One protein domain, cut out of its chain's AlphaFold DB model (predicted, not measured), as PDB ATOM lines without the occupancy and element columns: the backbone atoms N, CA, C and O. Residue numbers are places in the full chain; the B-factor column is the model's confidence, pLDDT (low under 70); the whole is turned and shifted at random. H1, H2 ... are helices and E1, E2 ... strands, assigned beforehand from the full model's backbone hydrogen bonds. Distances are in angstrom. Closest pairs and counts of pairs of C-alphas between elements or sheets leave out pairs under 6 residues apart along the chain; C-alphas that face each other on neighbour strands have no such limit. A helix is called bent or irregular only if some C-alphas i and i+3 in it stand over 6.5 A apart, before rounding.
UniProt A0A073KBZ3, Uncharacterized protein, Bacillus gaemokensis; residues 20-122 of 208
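This is residues 20 to 122 of the 208 residues of an uncharacterized protein of Bacillus gaemokensis (UniProt A0A073KBZ3). One long helix, H4, makes the longest axis; two shorter helices, H1 and H2, side by side, pack across it, and the strand hairpin E1 E2 lies along its residues 97 to 109. H3 sits crosswise at the end of H2 away from H4, and loop residues 52 to 58 stick out. The printed part has 103 residues, in the order E1 E2 H1 H2 H3 H4, with E1 and E2 an antiparallel sheet; it is mostly helix. It is compact, radius of gyration of the C-alphas 14.3 A, and spans 44 by 29 by 20 A, only just elongated.

Find C-alpha 20 at (3.409, 17.960, -5.955), where E1, residues 20 to 25, begins. E2 is residues 28 to 33. H1 runs from 37 to 50, 20.4 A, and H2 from 64 to 75. H3 is residues 85 to 93. H4, residues 97 to 122, runs 37.5 A to C-alpha 122 at (23.054, 0.492, 2.300).

Start at the hub, H2, only just irregular: C-alphas 69 and 72 are 6.6 A apart. Its residues 71 to 75 touch H4, about perpendicular at 85 degrees; closest are C-alphas 75 and 106, 6.7 A. Its residues 64 to 68 touch H3, at 89 degrees; C-alphas 64 and 92 are closest, 6.8 A. H1 and H2, a helical hairpin, only just touch, with 3 pairs of C-alphas within 8 A, the closest 39 and 74, 7.5 A. H1 touches H4 with residues 40 to 44, closest C-alphas 40 and 113, 6.0 A. In the hairpin E1 and E2, N 23 and O 30 are 3.0 A apart, within hydrogen-bond range. Every O i to N i+4 pair is within range in H1, H3 and H4; in H2, 6 of 8. H3 and H4 are apart.

The farthest C-alphas, Pro 26 and Lys 122, are 44.4 A apart. The printed part has no cut. The link H1 to H2 is long, and its residues 51 to 61 have pLDDT under 70.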
ATOM      1  N   ARG A  20       3.663  18.833  -7.099       91.62
ATOM      2  CA  ARG A  20       3.409  17.960  -5.955       91.62
ATOM      3  C   ARG A  20       2.196  18.422  -5.161       91.62
ATOM      4  O   ARG A  20       1.356  17.608  -4.802       91.62
ATOM      5  N   GLU A  21       2.124  19.720  -4.883       92.69
ATOM      6  CA  GLU A  21       1.083  20.318  -4.050       92.69
ATOM      7  C   GLU A  21       0.798  21.755  -4.489       92.69
ATOM      8  O   GLU A  21       1.697  22.453  -4.964       92.69
ATOM      9  N   VAL A  22      -0.447  22.204  -4.297       93.00
ATOM     10  CA  VAL A  22      -0.840  23.599  -4.533       93.00
ATOM     11  C   VAL A  22      -1.728  24.096  -3.409       93.00
ATOM     12  O   VAL A  22      -2.727  23.468  -3.065       93.00
ATOM     13  N   PHE A  23      -1.435  25.285  -2.890       90.88
ATOM     14  CA  PHE A  23      -2.316  25.940  -1.931       90.88
ATOM     15  C   PHE A  23      -2.441  27.437  -2.182       90.88
ATOM     16  O   PHE A  23      -1.551  28.101  -2.712       90.88
ATOM     17  N   LYS A  24      -3.598  27.978  -1.801       87.94
ATOM     18  CA  LYS A  24      -3.920  29.390  -1.982       87.94
ATOM     19  C   LYS A  24      -3.277  30.224  -0.878       87.94
ATOM     20  O   LYS A  24      -3.459  29.931   0.300       87.94
ATOM     21  N   SER A  25      -2.599  31.294  -1.267       85.88
ATOM     22  CA  SER A  25      -2.170  32.384  -0.397       85.88
ATOM     23  C   SER A  25      -2.931  33.672  -0.748       85.88
ATOM     24  O   SER A  25      -3.585  33.748  -1.795       85.88
ATOM     25  N   PRO A  26      -2.877  34.712   0.102       81.12
ATOM     26  CA  PRO A  26      -3.445  36.019  -0.221       81.12
ATOM     27  C   PRO A  26      -2.869  36.649  -1.498       81.12
ATOM     28  O   PRO A  26      -3.526  37.493  -2.100       81.12
ATOM     29  N   GLN A  27      -1.663  36.250  -1.908       75.56
ATOM     30  CA  GLN A  27      -0.920  36.835  -3.025       75.56
ATOM     31  C   GLN A  27      -0.957  35.975  -4.294       75.56
ATOM     32  O   GLN A  27      -0.542  36.434  -5.353       75.56
ATOM     33  N   GLY A  28      -1.490  34.755  -4.217       83.62
ATOM     34  CA  GLY A  28      -1.667  33.887  -5.375       83.62
ATOM     35  C   GLY A  28      -1.649  32.409  -5.010       83.62
ATOM     36  O   GLY A  28      -1.839  32.030  -3.856       83.62
ATOM     37  N   MET A  29      -1.449  31.558  -6.008       88.94
ATOM     38  CA  MET A  29      -1.288  30.122  -5.785       88.94
ATOM     39  C   MET A  29       0.185  29.834  -5.518       88.94
ATOM     40  O   MET A  29       1.040  30.231  -6.307       88.94
ATOM     41  N   ILE A  30       0.474  29.167  -4.405       89.94
ATOM     42  CA  ILE A  30       1.799  28.618  -4.134       89.94
ATOM     43  C   ILE A  30       1.820  27.203  -4.691       89.94
ATOM     44  O   ILE A  30       0.969  26.384  -4.342       89.94
ATOM     45  N   GLU A  31       2.790  26.943  -5.555       92.75
ATOM     46  CA  GLU A  31       3.028  25.651  -6.180       92.75
ATOM     47  C   GLU A  31       4.300  25.055  -5.587       92.75
ATOM     48  O   GLU A  31       5.327  25.729  -5.498       92.75
ATOM     49  N   ILE A  32       4.217  23.794  -5.170       93.50
ATOM     50  CA  ILE A  32       5.357  22.990  -4.742       93.50
ATOM     51  C   ILE A  32       5.637  21.969  -5.836       93.50
ATOM     52  O   ILE A  32       4.733  21.242  -6.258       93.50
ATOM     53  N   TYR A  33       6.883  21.886  -6.274       94.12
ATOM     54  CA  TYR A  33       7.313  20.987  -7.335       94.12
ATOM     55  C   TYR A  33       7.904  19.697  -6.766       94.12
ATOM     56  O   TYR A  33       8.535  19.689  -5.710       94.12
ATOM     57  N   GLU A  34       7.707  18.596  -7.485       90.56
ATOM     58  CA  GLU A  34       8.481  17.379  -7.258       90.56
ATOM     59  C   GLU A  34       9.947  17.626  -7.645       90.56
ATOM     60  O   GLU A  34      10.198  18.233  -8.695       90.56
ATOM     61  N   PRO A  35      10.915  17.135  -6.852       91.25
ATOM     62  CA  PRO A  35      12.316  17.197  -7.237       91.25
ATOM     63  C   PRO A  35      12.564  16.308  -8.464       91.25
ATOM     64  O   PRO A  35      12.083  15.176  -8.560       91.25
ATOM     65  N   THR A  36      13.349  16.812  -9.403       89.75
ATOM     66  CA  THR A  36      14.019  16.000 -10.422       89.75
ATOM     67  C   THR A  36      15.255  15.335  -9.813       89.75
ATOM     68  O   THR A  36      15.659  15.637  -8.690       89.75
ATOM     69  N   MET A  37      15.894  14.439 -10.567       81.94
ATOM     70  CA  MET A  37      17.164  13.846 -10.136       81.94
ATOM     71  C   MET A  37      18.261  14.903  -9.947       81.94
ATOM     72  O   MET A  37      18.997  14.837  -8.973       81.94
ATOM     73  N   GLN A  38      18.307  15.927 -10.807       87.00
ATOM     74  CA  GLN A  38      19.292  17.008 -10.689       87.00
ATOM     75  C   GLN A  38      19.082  17.842  -9.417       87.00
ATOM     76  O   GLN A  38      20.050  18.238  -8.774       87.00
ATOM     77  N   ASP A  39      17.826  18.080  -9.018       89.88
ATOM     78  CA  ASP A  39      17.536  18.779  -7.759       89.88
ATOM     79  C   ASP A  39      17.934  17.931  -6.551       89.88
ATOM     80  O   ASP A  39      18.424  18.465  -5.560       89.88
ATOM     81  N   ALA A  40      17.718  16.613  -6.620       87.56
ATOM     82  CA  ALA A  40      18.112  15.693  -5.560       87.56
ATOM     83  C   ALA A  40      19.634  15.698  -5.351       87.56
ATOM     84  O   ALA A  40      20.083  15.803  -4.209       87.56
ATOM     85  N   ASP A  41      20.414  15.670  -6.435       85.69
ATOM     86  CA  ASP A  41      21.876  15.779  -6.379       85.69
ATOM     87  C   ASP A  41      22.309  17.112  -5.753       85.69
ATOM     88  O   ASP A  41      23.120  17.133  -4.825       85.69
ATOM     89  N   LEU A  42      21.696  18.223  -6.175       88.62
ATOM     90  CA  LEU A  42      21.991  19.542  -5.618       88.62
ATOM     91  C   LEU A  42      21.646  19.638  -4.123       88.62
ATOM     92  O   LEU A  42      22.403  20.234  -3.359       88.62
ATOM     93  N   ILE A  43      20.529  19.048  -3.681       89.75
ATOM     94  CA  ILE A  43      20.157  18.985  -2.256       89.75
ATOM     95  C   ILE A  43      21.257  18.287  -1.453       89.75
ATOM     96  O   ILE A  43      21.687  18.816  -0.424       89.75
ATOM     97  N   LEU A  44      21.731  17.134  -1.933       85.19
ATOM     98  CA  LEU A  44      22.781  16.364  -1.269       85.19
ATOM     99  C   LEU A  44      24.108  17.133  -1.236       85.19
ATOM    100  O   LEU A  44      24.781  17.159  -0.203       85.19
ATOM    101  N   ASP A  45      24.474  17.799  -2.329       85.81
ATOM    102  CA  ASP A  45      25.711  18.576  -2.407       85.81
ATOM    103  C   ASP A  45      25.686  19.809  -1.498       85.81
ATOM    104  O   ASP A  45      26.667  20.077  -0.799       85.81
ATOM    105  N   LEU A  46      24.552  20.513  -1.411       86.56
ATOM    106  CA  LEU A  46      24.369  21.613  -0.457       86.56
ATOM    107  C   LEU A  46      24.533  21.127   0.990       86.56
ATOM    108  O   LEU A  46      25.201  21.778   1.796       86.56
ATOM    109  N   GLN A  47      23.981  19.958   1.317       79.62
ATOM    110  CA  GLN A  47      24.109  19.373   2.651       79.62
ATOM    111  C   GLN A  47      25.550  18.972   2.985       79.62
ATOM    112  O   GLN A  47      25.977  19.167   4.126       79.62
ATOM    113  N   ARG A  48      26.303  18.442   2.011       76.12
ATOM    114  CA  ARG A  48      27.735  18.120   2.156       76.12
ATOM    115  C   ARG A  48      28.587  19.376   2.323       76.12
ATOM    116  O   ARG A  48      29.500  19.377   3.144       76.12
ATOM    117  N   GLY A  49      28.272  20.438   1.581       74.06
ATOM    118  CA  GLY A  49      28.962  21.725   1.668       74.06
ATOM    119  C   GLY A  49      28.821  22.391   3.038       74.06
ATOM    120  O   GLY A  49      29.795  22.930   3.557       74.06
ATOM    121  N   GLU A  50      27.640  22.308   3.660       70.81
ATOM    122  CA  GLU A  50      27.428  22.817   5.023       70.81
ATOM    123  C   GLU A  50      27.939  21.871   6.123       70.81
ATOM    124  O   GLU A  50      28.228  22.318   7.232       70.81
ATOM    125  N   ASN A  51      28.088  20.573   5.833       66.06
ATOM    126  CA  ASN A  51      28.525  19.562   6.799       66.06
ATOM    127  C   ASN A  51      29.736  18.756   6.279       66.06
ATOM    128  O   ASN A  51      29.616  17.551   6.046       66.06
ATOM    129  N   PRO A  52      30.924  19.378   6.129       59.50
ATOM    130  CA  PRO A  52      32.109  18.718   5.567       59.50
ATOM    131  C   PRO A  52      32.661  17.577   6.443       59.50
ATOM    132  O   PRO A  52      33.344  16.687   5.941       59.50
ATOM    133  N   ASN A  53      32.328  17.549   7.739       55.88
ATOM    134  CA  ASN A  53      32.668  16.455   8.656       55.88
ATOM    135  C   ASN A  53      31.573  15.372   8.624       55.88
ATOM    136  O   ASN A  53      30.794  15.212   9.562       55.88
ATOM    137  N   LEU A  54      31.511  14.650   7.505       52.31
ATOM    138  CA  LEU A  54      30.449  13.712   7.119       52.31
ATOM    139  C   LEU A  54      30.352  12.399   7.924       52.31
ATOM    140  O   LEU A  54      29.522  11.557   7.591       52.31
ATOM    141  N   VAL A  55      31.179  12.180   8.949       50.34
ATOM    142  CA  VAL A  55      31.304  10.846   9.569       50.34
ATOM    143  C   VAL A  55      30.322  10.619  10.730       50.34
ATOM    144  O   VAL A  55      29.905   9.486  10.939       50.34
ATOM    145  N   ASP A  56      29.871  11.671  11.427       42.53
ATOM    146  CA  ASP A  56      29.128  11.511  12.696       42.53
ATOM    147  C   ASP A  56      27.721  12.135  12.739       42.53
ATOM    148  O   ASP A  56      26.969  11.899  13.691       42.53
ATOM    149  N   SER A  57      27.302  12.928  11.746       40.16
ATOM    150  CA  SER A  57      25.999  13.598  11.824       40.16
ATOM    151  C   SER A  57      24.876  12.734  11.235       40.16
ATOM    152  O   SER A  57      24.612  12.700  10.039       40.16
ATOM    153  N   GLN A  58      24.108  12.088  12.118       44.53
ATOM    154  CA  GLN A  58      22.838  11.422  11.771       44.53
ATOM    155  C   GLN A  58      21.762  12.383  11.223       44.53
ATOM    156  O   GLN A  58      20.656  11.956  10.891       44.53
ATOM    157  N   THR A  59      22.048  13.684  11.134       49.38
ATOM    158  CA  THR A  59      21.129  14.676  10.587       49.38
ATOM    159  C   THR A  59      21.874  15.635   9.671       49.38
ATOM    160  O   THR A  59      22.539  16.551  10.149       49.38
ATOM    161  N   LEU A  60      21.707  15.455   8.362       56.22
ATOM    162  CA  LEU A  60      22.035  16.474   7.370       56.22
ATOM    163  C   LEU A  60      21.063  17.643   7.568       56.22
ATOM    164  O   LEU A  60      19.886  17.552   7.208       56.22
ATOM    165  N   ARG A  61      21.528  18.716   8.209       64.38
ATOM    166  CA  ARG A  61      20.726  19.921   8.436       64.38
ATOM    167  C   ARG A  61      21.208  21.011   7.501       64.38
ATOM    168  O   ARG A  61      22.403  21.280   7.455       64.38
ATOM    169  N   LEU A  62      20.256  21.604   6.788       73.25
ATOM    170  CA  LEU A  62      20.482  22.803   5.999       73.25
ATOM    171  C   LEU A  62      20.182  24.035   6.851       73.25
ATOM    172  O   LEU A  62      19.187  24.045   7.587       73.25
ATOM    173  N   SER A  63      21.014  25.066   6.748       78.69
ATOM    174  CA  SER A  63      20.731  26.362   7.364       78.69
ATOM    175  C   SER A  63      19.470  26.984   6.759       78.69
ATOM    176  O   SER A  63      19.164  26.793   5.579       78.69
ATOM    177  N   GLY A  64      18.741  27.776   7.555       78.12
ATOM    178  CA  GLY A  64      17.544  28.479   7.080       78.12
ATOM    179  C   GLY A  64      17.840  29.307   5.828       78.12
ATOM    180  O   GLY A  64      17.129  29.206   4.834       78.12
ATOM    181  N   LYS A  65      18.970  30.020   5.814       80.31
ATOM    182  CA  LYS A  65      19.414  30.831   4.676       80.31
ATOM    183  C   LYS A  65      19.657  30.014   3.404       80.31
ATOM    184  O   LYS A  65      19.247  30.454   2.334       80.31
ATOM    185  N   VAL A  66      20.281  28.836   3.494       82.62
ATOM    186  CA  VAL A  66      20.479  27.960   2.323       82.62
ATOM    187  C   VAL A  66      19.153  27.403   1.821       82.62
ATOM    188  O   VAL A  66      18.905  27.405   0.613       82.62
ATOM    189  N   VAL A  67      18.259  27.010   2.731       85.12
ATOM    190  CA  VAL A  67      16.898  26.595   2.373       85.12
ATOM    191  C   VAL A  67      16.190  27.712   1.597       85.12
ATOM    192  O   VAL A  67      15.612  27.448   0.545       85.12
ATOM    193  N   LEU A  68      16.287  28.959   2.056       85.56
ATOM    194  CA  LEU A  68      15.626  30.093   1.407       85.56
ATOM    195  C   LEU A  68      16.266  30.489   0.076       85.56
ATOM    196  O   LEU A  68      15.552  30.742  -0.885       85.56
ATOM    197  N   LYS A  69      17.596  30.524  -0.019       85.25
ATOM    198  CA  LYS A  69      18.273  30.982  -1.244       85.25
ATOM    199  C   LYS A  69      18.334  29.929  -2.344       85.25
ATOM    200  O   LYS A  69      18.373  30.294  -3.513       85.25
ATOM    201  N   HIS A  70      18.348  28.646  -1.987       86.75
ATOM    202  CA  HIS A  70      18.541  27.566  -2.955       86.75
ATOM    203  C   HIS A  70      17.319  26.664  -3.070       86.75
ATOM    204  O   HIS A  70      16.822  26.448  -4.173       86.75
ATOM    205  N   LEU A  71      16.794  26.155  -1.951       88.94
ATOM    206  CA  LEU A  71      15.728  25.155  -2.018       88.94
ATOM    207  C   LEU A  71      14.364  25.742  -2.352       88.94
ATOM    208  O   LEU A  71      13.618  25.125  -3.103       88.94
ATOM    209  N   PHE A  72      14.017  26.906  -1.809       89.31
ATOM    210  CA  PHE A  72      12.718  27.529  -2.063       89.31
ATOM    211  C   PHE A  72      12.527  27.916  -3.537       89.31
ATOM    212  O   PHE A  72      11.532  27.473  -4.109       89.31
ATOM    213  N   PRO A  73      13.456  28.644  -4.186       89.00
ATOM    214  CA  PRO A  73      13.336  28.979  -5.607       89.00
ATOM    215  C   PRO A  73      13.339  27.740  -6.506       89.00
ATOM    216  O   PRO A  73      12.716  27.717  -7.564       89.00
ATOM    217  N   MET A  74      14.037  26.688  -6.074       90.31
ATOM    218  CA  MET A  74      14.094  25.426  -6.794       90.31
ATOM    219  C   MET A  74      12.795  24.625  -6.645       90.31
ATOM    220  O   MET A  74      12.267  24.131  -7.627       90.31
ATOM    221  N   LEU A  75      12.253  24.465  -5.442       92.19
ATOM    222  CA  LEU A  75      11.142  23.541  -5.174       92.19
ATOM    223  C   LEU A  75       9.778  24.222  -5.126       92.19
ATOM    224  O   LEU A  75       8.763  23.545  -4.962       92.19
ATOM    225  N   THR A  76       9.729  25.544  -5.252       90.88
ATOM    226  CA  THR A  76       8.492  26.319  -5.164       90.88
ATOM    227  C   THR A  76       8.490  27.471  -6.161       90.88
ATOM    228  O   THR A  76       9.524  27.836  -6.709       90.88
ATOM    229  N   ASN A  77       7.328  28.079  -6.386       88.69
ATOM    230  CA  ASN A  77       7.213  29.332  -7.140       88.69
ATOM    231  C   ASN A  77       7.399  30.601  -6.276       88.69
ATOM    232  O   ASN A  77       7.081  31.708  -6.720       88.69
ATOM    233  N   ILE A  78       7.871  30.459  -5.032       85.75
ATOM    234  CA  ILE A  78       8.147  31.585  -4.137       85.75
ATOM    235  C   ILE A  78       9.490  32.198  -4.540       85.75
ATOM    236  O   ILE A  78      10.540  31.590  -4.334       85.75
ATOM    237  N   SER A  79       9.457  33.417  -5.083       78.19
ATOM    238  CA  SER A  79      10.672  34.188  -5.343       78.19
ATOM    239  C   SER A  79      11.120  34.928  -4.085       78.19
ATOM    240  O   SER A  79      10.340  35.656  -3.466       78.19
ATOM    241  N   LEU A  80      12.387  34.738  -3.722       76.69
ATOM    242  CA  LEU A  80      13.087  35.488  -2.674       76.69
ATOM    243  C   LEU A  80      14.243  36.311  -3.273       76.69
ATOM    244  O   LEU A  80      15.120  36.791  -2.555       76.69
ATOM    245  N   GLU A  81      14.266  36.451  -4.601       70.44
ATOM    246  CA  GLU A  81      15.293  37.205  -5.312       70.44
ATOM    247  C   GLU A  81      15.236  38.691  -4.942       70.44
ATOM    248  O   GLU A  81      14.171  39.305  -4.875       70.44
ATOM    249  N   GLY A  82      16.406  39.279  -4.687       70.69
ATOM    250  CA  GLY A  82      16.534  40.694  -4.339       70.69
ATOM    251  C   GLY A  82      16.269  41.040  -2.872       70.69
ATOM    252  O   GLY A  82      16.423  42.208  -2.520       70.69
ATOM    253  N   MET A  83      15.927  40.068  -2.016       81.12
ATOM    254  CA  MET A  83      15.853  40.289  -0.567       81.12
ATOM    255  C   MET A  83      17.251  40.411   0.045       81.12
ATOM    256  O   MET A  83      18.167  39.654  -0.300       81.12
ATOM    257  N   SER A  84      17.414  41.358   0.969       83.81
ATOM    258  CA  SER A  84      18.631  41.484   1.771       83.81
ATOM    259  C   SER A  84      18.755  40.330   2.774       83.81
ATOM    260  O   SER A  84      17.788  39.631   3.079       83.81
ATOM    261  N   ASP A  85      19.952  40.124   3.325       82.06
ATOM    262  CA  ASP A  85      20.152  39.102   4.358       82.06
ATOM    263  C   ASP A  85      19.332  39.386   5.633       82.06
ATOM    264  O   ASP A  85      18.880  38.447   6.280       82.06
ATOM    265  N   GLU A  86      19.080  40.657   5.955       84.00
ATOM    266  CA  GLU A  86      18.238  41.070   7.088       84.00
ATOM    267  C   GLU A  86      16.754  40.762   6.836       84.00
ATOM    268  O   GLU A  86      16.049  40.305   7.732       84.00
ATOM    269  N   GLU A  87      16.279  40.967   5.603       80.62
ATOM    270  CA  GLU A  87      14.907  40.627   5.208       80.62
ATOM    271  C   GLU A  87      14.679  39.110   5.214       80.62
ATOM    272  O   GLU A  87      13.605  38.644   5.595       80.62
ATOM    273  N   LEU A  88      15.691  38.330   4.828       82.81
ATOM    274  CA  LEU A  88      15.636  36.871   4.907       82.81
ATOM    275  C   LEU A  88      15.600  36.376   6.356       82.81
ATOM    276  O   LEU A  88      14.878  35.423   6.639       82.81
ATOM    277  N   GLU A  89      16.336  37.019   7.262       85.25
ATOM    278  CA  GLU A  89      16.307  36.666   8.684       85.25
ATOM    279  C   GLU A  89      14.930  36.948   9.299       85.25
ATOM    280  O   GLU A  89      14.381  36.093   9.989       85.25
ATOM    281  N   ASP A  90      14.294  38.075   8.959       85.69
ATOM    282  CA  ASP A  90      12.931  38.376   9.425       85.69
ATOM    283  C   ASP A  90      11.906  37.337   8.932       85.69
ATOM    284  O   ASP A  90      10.999  36.944   9.668       85.69
ATOM    285  N   VAL A  91      12.072  36.814   7.713       83.50
ATOM    286  CA  VAL A  91      11.238  35.716   7.193       83.50
ATOM    287  C   VAL A  91      11.448  34.416   7.980       83.50
ATOM    288  O   VAL A  91      10.491  33.656   8.158       83.50
ATOM    289  N   ILE A  92      12.669  34.149   8.450       83.69
ATOM    290  CA  ILE A  92      13.002  32.971   9.264       83.69
ATOM    291  C   ILE A  92      12.426  33.106  10.678       83.69
ATOM    292  O   ILE A  92      11.854  32.146  11.198       83.69
ATOM    293  N   GLU A  93      12.557  34.281  11.294       86.69
ATOM    294  CA  GLU A  93      12.108  34.534  12.666       86.69
ATOM    295  C   GLU A  93      10.587  34.702  12.768       86.69
ATOM    296  O   GLU A  93       9.971  34.243  13.734       86.69
ATOM    297  N   ASN A  94       9.961  35.313  11.757       86.00
ATOM    298  CA  ASN A  94       8.535  35.641  11.737       86.00
ATOM    299  C   ASN A  94       7.828  35.096  10.477       86.00
ATOM    300  O   ASN A  94       7.239  35.861   9.701       86.00
ATOM    301  N   PRO A  95       7.821  33.769  10.252       85.25
ATOM    302  CA  PRO A  95       7.286  33.200   9.027       85.25
ATOM    303  C   PRO A  95       5.760  33.321   8.967       85.25
ATOM    304  O   PRO A  95       5.032  33.063   9.930       85.25
ATOM    305  N   SER A  96       5.240  33.648   7.783       86.31
ATOM    306  CA  SER A  96       3.796  33.578   7.546       86.31
ATOM    307  C   SER A  96       3.300  32.124   7.561       86.31
ATOM    308  O   SER A  96       4.037  31.198   7.226       86.31
ATOM    309  N   LEU A  97       2.015  31.903   7.860       87.00
ATOM    310  CA  LEU A  97       1.421  30.557   7.840       87.00
ATOM    311  C   LEU A  97       1.615  29.838   6.491       87.00
ATOM    312  O   LEU A  97       1.937  28.654   6.453       87.00
ATOM    313  N   HIS A  98       1.438  30.555   5.381       87.31
ATOM    314  CA  HIS A  98       1.605  30.008   4.032       87.31
ATOM    315  C   HIS A  98       3.063  29.620   3.759       87.31
ATOM    316  O   HIS A  98       3.330  28.614   3.107       87.31
ATOM    317  N   PHE A  99       4.004  30.384   4.312       86.25
ATOM    318  CA  PHE A  99       5.424  30.082   4.231       86.25
ATOM    319  C   PHE A  99       5.800  28.856   5.068       86.25
ATOM    320  O   PHE A  99       6.504  27.984   4.573       86.25
ATOM    321  N   LEU A 100       5.254  28.719   6.282       87.75
ATOM    322  CA  LEU A 100       5.419  27.512   7.104       87.75
ATOM    323  C   LEU A 100       4.897  26.257   6.394       87.75
ATOM    324  O   LEU A 100       5.506  25.190   6.481       87.75
ATOM    325  N   LEU A 101       3.780  26.373   5.671       89.31
ATOM    326  CA  LEU A 101       3.253  25.279   4.857       89.31
ATOM    327  C   LEU A 101       4.215  24.911   3.722       89.31
ATOM    328  O   LEU A 101       4.537  23.732   3.579       89.31
ATOM    329  N   ALA A 102       4.731  25.892   2.973       89.50
ATOM    330  CA  ALA A 102       5.745  25.647   1.945       89.50
ATOM    331  C   ALA A 102       7.002  24.994   2.540       89.50
ATOM    332  O   ALA A 102       7.461  23.962   2.052       89.50
ATOM    333  N   GLN A 103       7.504  25.536   3.653       89.44
ATOM    334  CA  GLN A 103       8.673  25.025   4.366       89.44
ATOM    335  C   GLN A 103       8.487  23.570   4.792       89.44
ATOM    336  O   GLN A 103       9.419  22.773   4.674       89.44
ATOM    337  N   LYS A 104       7.290  23.199   5.262       90.12
ATOM    338  CA  LYS A 104       6.971  21.814   5.612       90.12
ATOM    339  C   LYS A 104       7.143  20.889   4.407       90.12
ATOM    340  O   LYS A 104       7.782  19.850   4.551       90.12
ATOM    341  N   PHE A 105       6.607  21.250   3.242       91.44
ATOM    342  CA  PHE A 105       6.738  20.424   2.038       91.44
ATOM    343  C   PHE A 105       8.179  20.356   1.529       91.44
ATOM    344  O   PHE A 105       8.661  19.267   1.226       91.44
ATOM    345  N   VAL A 106       8.899  21.479   1.520       90.88
ATOM    346  CA  VAL A 106      10.334  21.508   1.194       90.88
ATOM    347  C   VAL A 106      11.121  20.591   2.138       90.88
ATOM    348  O   VAL A 106      11.922  19.775   1.690       90.88
ATOM    349  N   SER A 107      10.836  20.641   3.442       88.75
ATOM    350  CA  SER A 107      11.479  19.771   4.439       88.75
ATOM    351  C   SER A 107      11.161  18.290   4.215       88.75
ATOM    352  O   SER A 107      12.028  17.435   4.396       88.75
ATOM    353  N   GLN A 108       9.930  17.969   3.804       90.06
ATOM    354  CA  GLN A 108       9.541  16.603   3.448       90.06
ATOM    355  C   GLN A 108      10.315  16.099   2.229       90.06
ATOM    356  O   GLN A 108      10.855  14.998   2.281       90.06
ATOM    357  N   ILE A 109      10.431  16.919   1.181       91.00
ATOM    358  CA  ILE A 109      11.202  16.590  -0.025       91.00
ATOM    359  C   ILE A 109      12.663  16.291   0.333       91.00
ATOM    360  O   ILE A 109      13.183  15.242  -0.042       91.00
ATOM    361  N   VAL A 110      13.311  17.153   1.123       88.81
ATOM    362  CA  VAL A 110      14.695  16.928   1.579       88.81
ATOM    363  C   VAL A 110      14.817  15.616   2.360       88.81
ATOM    364  O   VAL A 110      15.741  14.835   2.137       88.81
ATOM    365  N   SER A 111      13.868  15.326   3.257       87.06
ATOM    366  CA  SER A 111      13.866  14.069   4.011       87.06
ATOM    367  C   SER A 111      13.702  12.838   3.115       87.06
ATOM    368  O   SER A 111      14.281  11.792   3.412       87.06
ATOM    369  N   GLU A 112      12.905  12.931   2.054       88.81
ATOM    370  CA  GLU A 112      12.697  11.844   1.095       88.81
ATOM    371  C   GLU A 112      13.954  11.587   0.263       88.81
ATOM    372  O   GLU A 112      14.368  10.433   0.145       88.81
ATOM    373  N   VAL A 113      14.609  12.648  -0.220       87.81
ATOM    374  CA  VAL A 113      15.899  12.564  -0.926       87.81
ATOM    375  C   VAL A 113      16.958  11.905  -0.040       87.81
ATOM    376  O   VAL A 113      17.580  10.926  -0.451       87.81
ATOM    377  N   ASN A 114      17.096  12.354   1.214       82.38
ATOM    378  CA  ASN A 114      18.028  11.753   2.174       82.38
ATOM    379  C   ASN A 114      17.752  10.261   2.386       82.38
ATOM    380  O   ASN A 114      18.678   9.453   2.434       82.38
ATOM    381  N   LYS A 115      16.477   9.880   2.527       83.88
ATOM    382  CA  LYS A 115      16.096   8.483   2.741       83.88
ATOM    383  C   LYS A 115      16.470   7.619   1.538       83.88
ATOM    384  O   LYS A 115      17.036   6.549   1.734       83.88
ATOM    385  N   LEU A 116      16.181   8.081   0.322       82.06
ATOM    386  CA  LEU A 116      16.549   7.371  -0.904       82.06
ATOM    387  C   LEU A 116      18.067   7.206  -1.023       82.06
ATOM    388  O   LEU A 116      18.538   6.118  -1.342       82.06
ATOM    389  N   TYR A 117      18.825   8.251  -0.697       78.81
ATOM    390  CA  TYR A 117      20.284   8.203  -0.704       78.81
ATOM    391  C   TYR A 117      20.846   7.200   0.315       78.81
ATOM    392  O   TYR A 117      21.701   6.383  -0.021       78.81
ATOM    393  N   VAL A 118      20.335   7.205   1.549       75.31
ATOM    394  CA  VAL A 118      20.758   6.256   2.593       75.31
ATOM    395  C   VAL A 118      20.437   4.812   2.207       75.31
ATOM    396  O   VAL A 118      21.261   3.930   2.437       75.31
ATOM    397  N   GLU A 119      19.266   4.552   1.625       74.12
ATOM    398  CA  GLU A 119      18.926   3.210   1.134       74.12
ATOM    399  C   GLU A 119      19.863   2.776  -0.002       74.12
ATOM    400  O   GLU A 119      20.369   1.658   0.029       74.12
ATOM    401  N   HIS A 120      20.205   3.678  -0.929       72.25
ATOM    402  CA  HIS A 120      21.179   3.386  -1.983       72.25
ATOM    403  C   HIS A 120      22.559   3.011  -1.422       72.25
ATOM    404  O   HIS A 120      23.137   2.007  -1.833       72.25
ATOM    405  N   ILE A 121      23.080   3.769  -0.447       72.62
ATOM    406  CA  ILE A 121      24.360   3.440   0.203       72.62
ATOM    407  C   ILE A 121      24.288   2.077   0.891       72.62
ATOM    408  O   ILE A 121      25.216   1.282   0.769       72.62
ATOM    409  N   LYS A 122      23.212   1.793   1.634       70.69
ATOM    410  CA  LYS A 122      23.054   0.492   2.300       70.69
ATOM    411  C   LYS A 122      23.081  -0.653   1.294       70.69
ATOM    412  O   LYS A 122      23.739  -1.656   1.555       70.69
TER     413      LYS A 122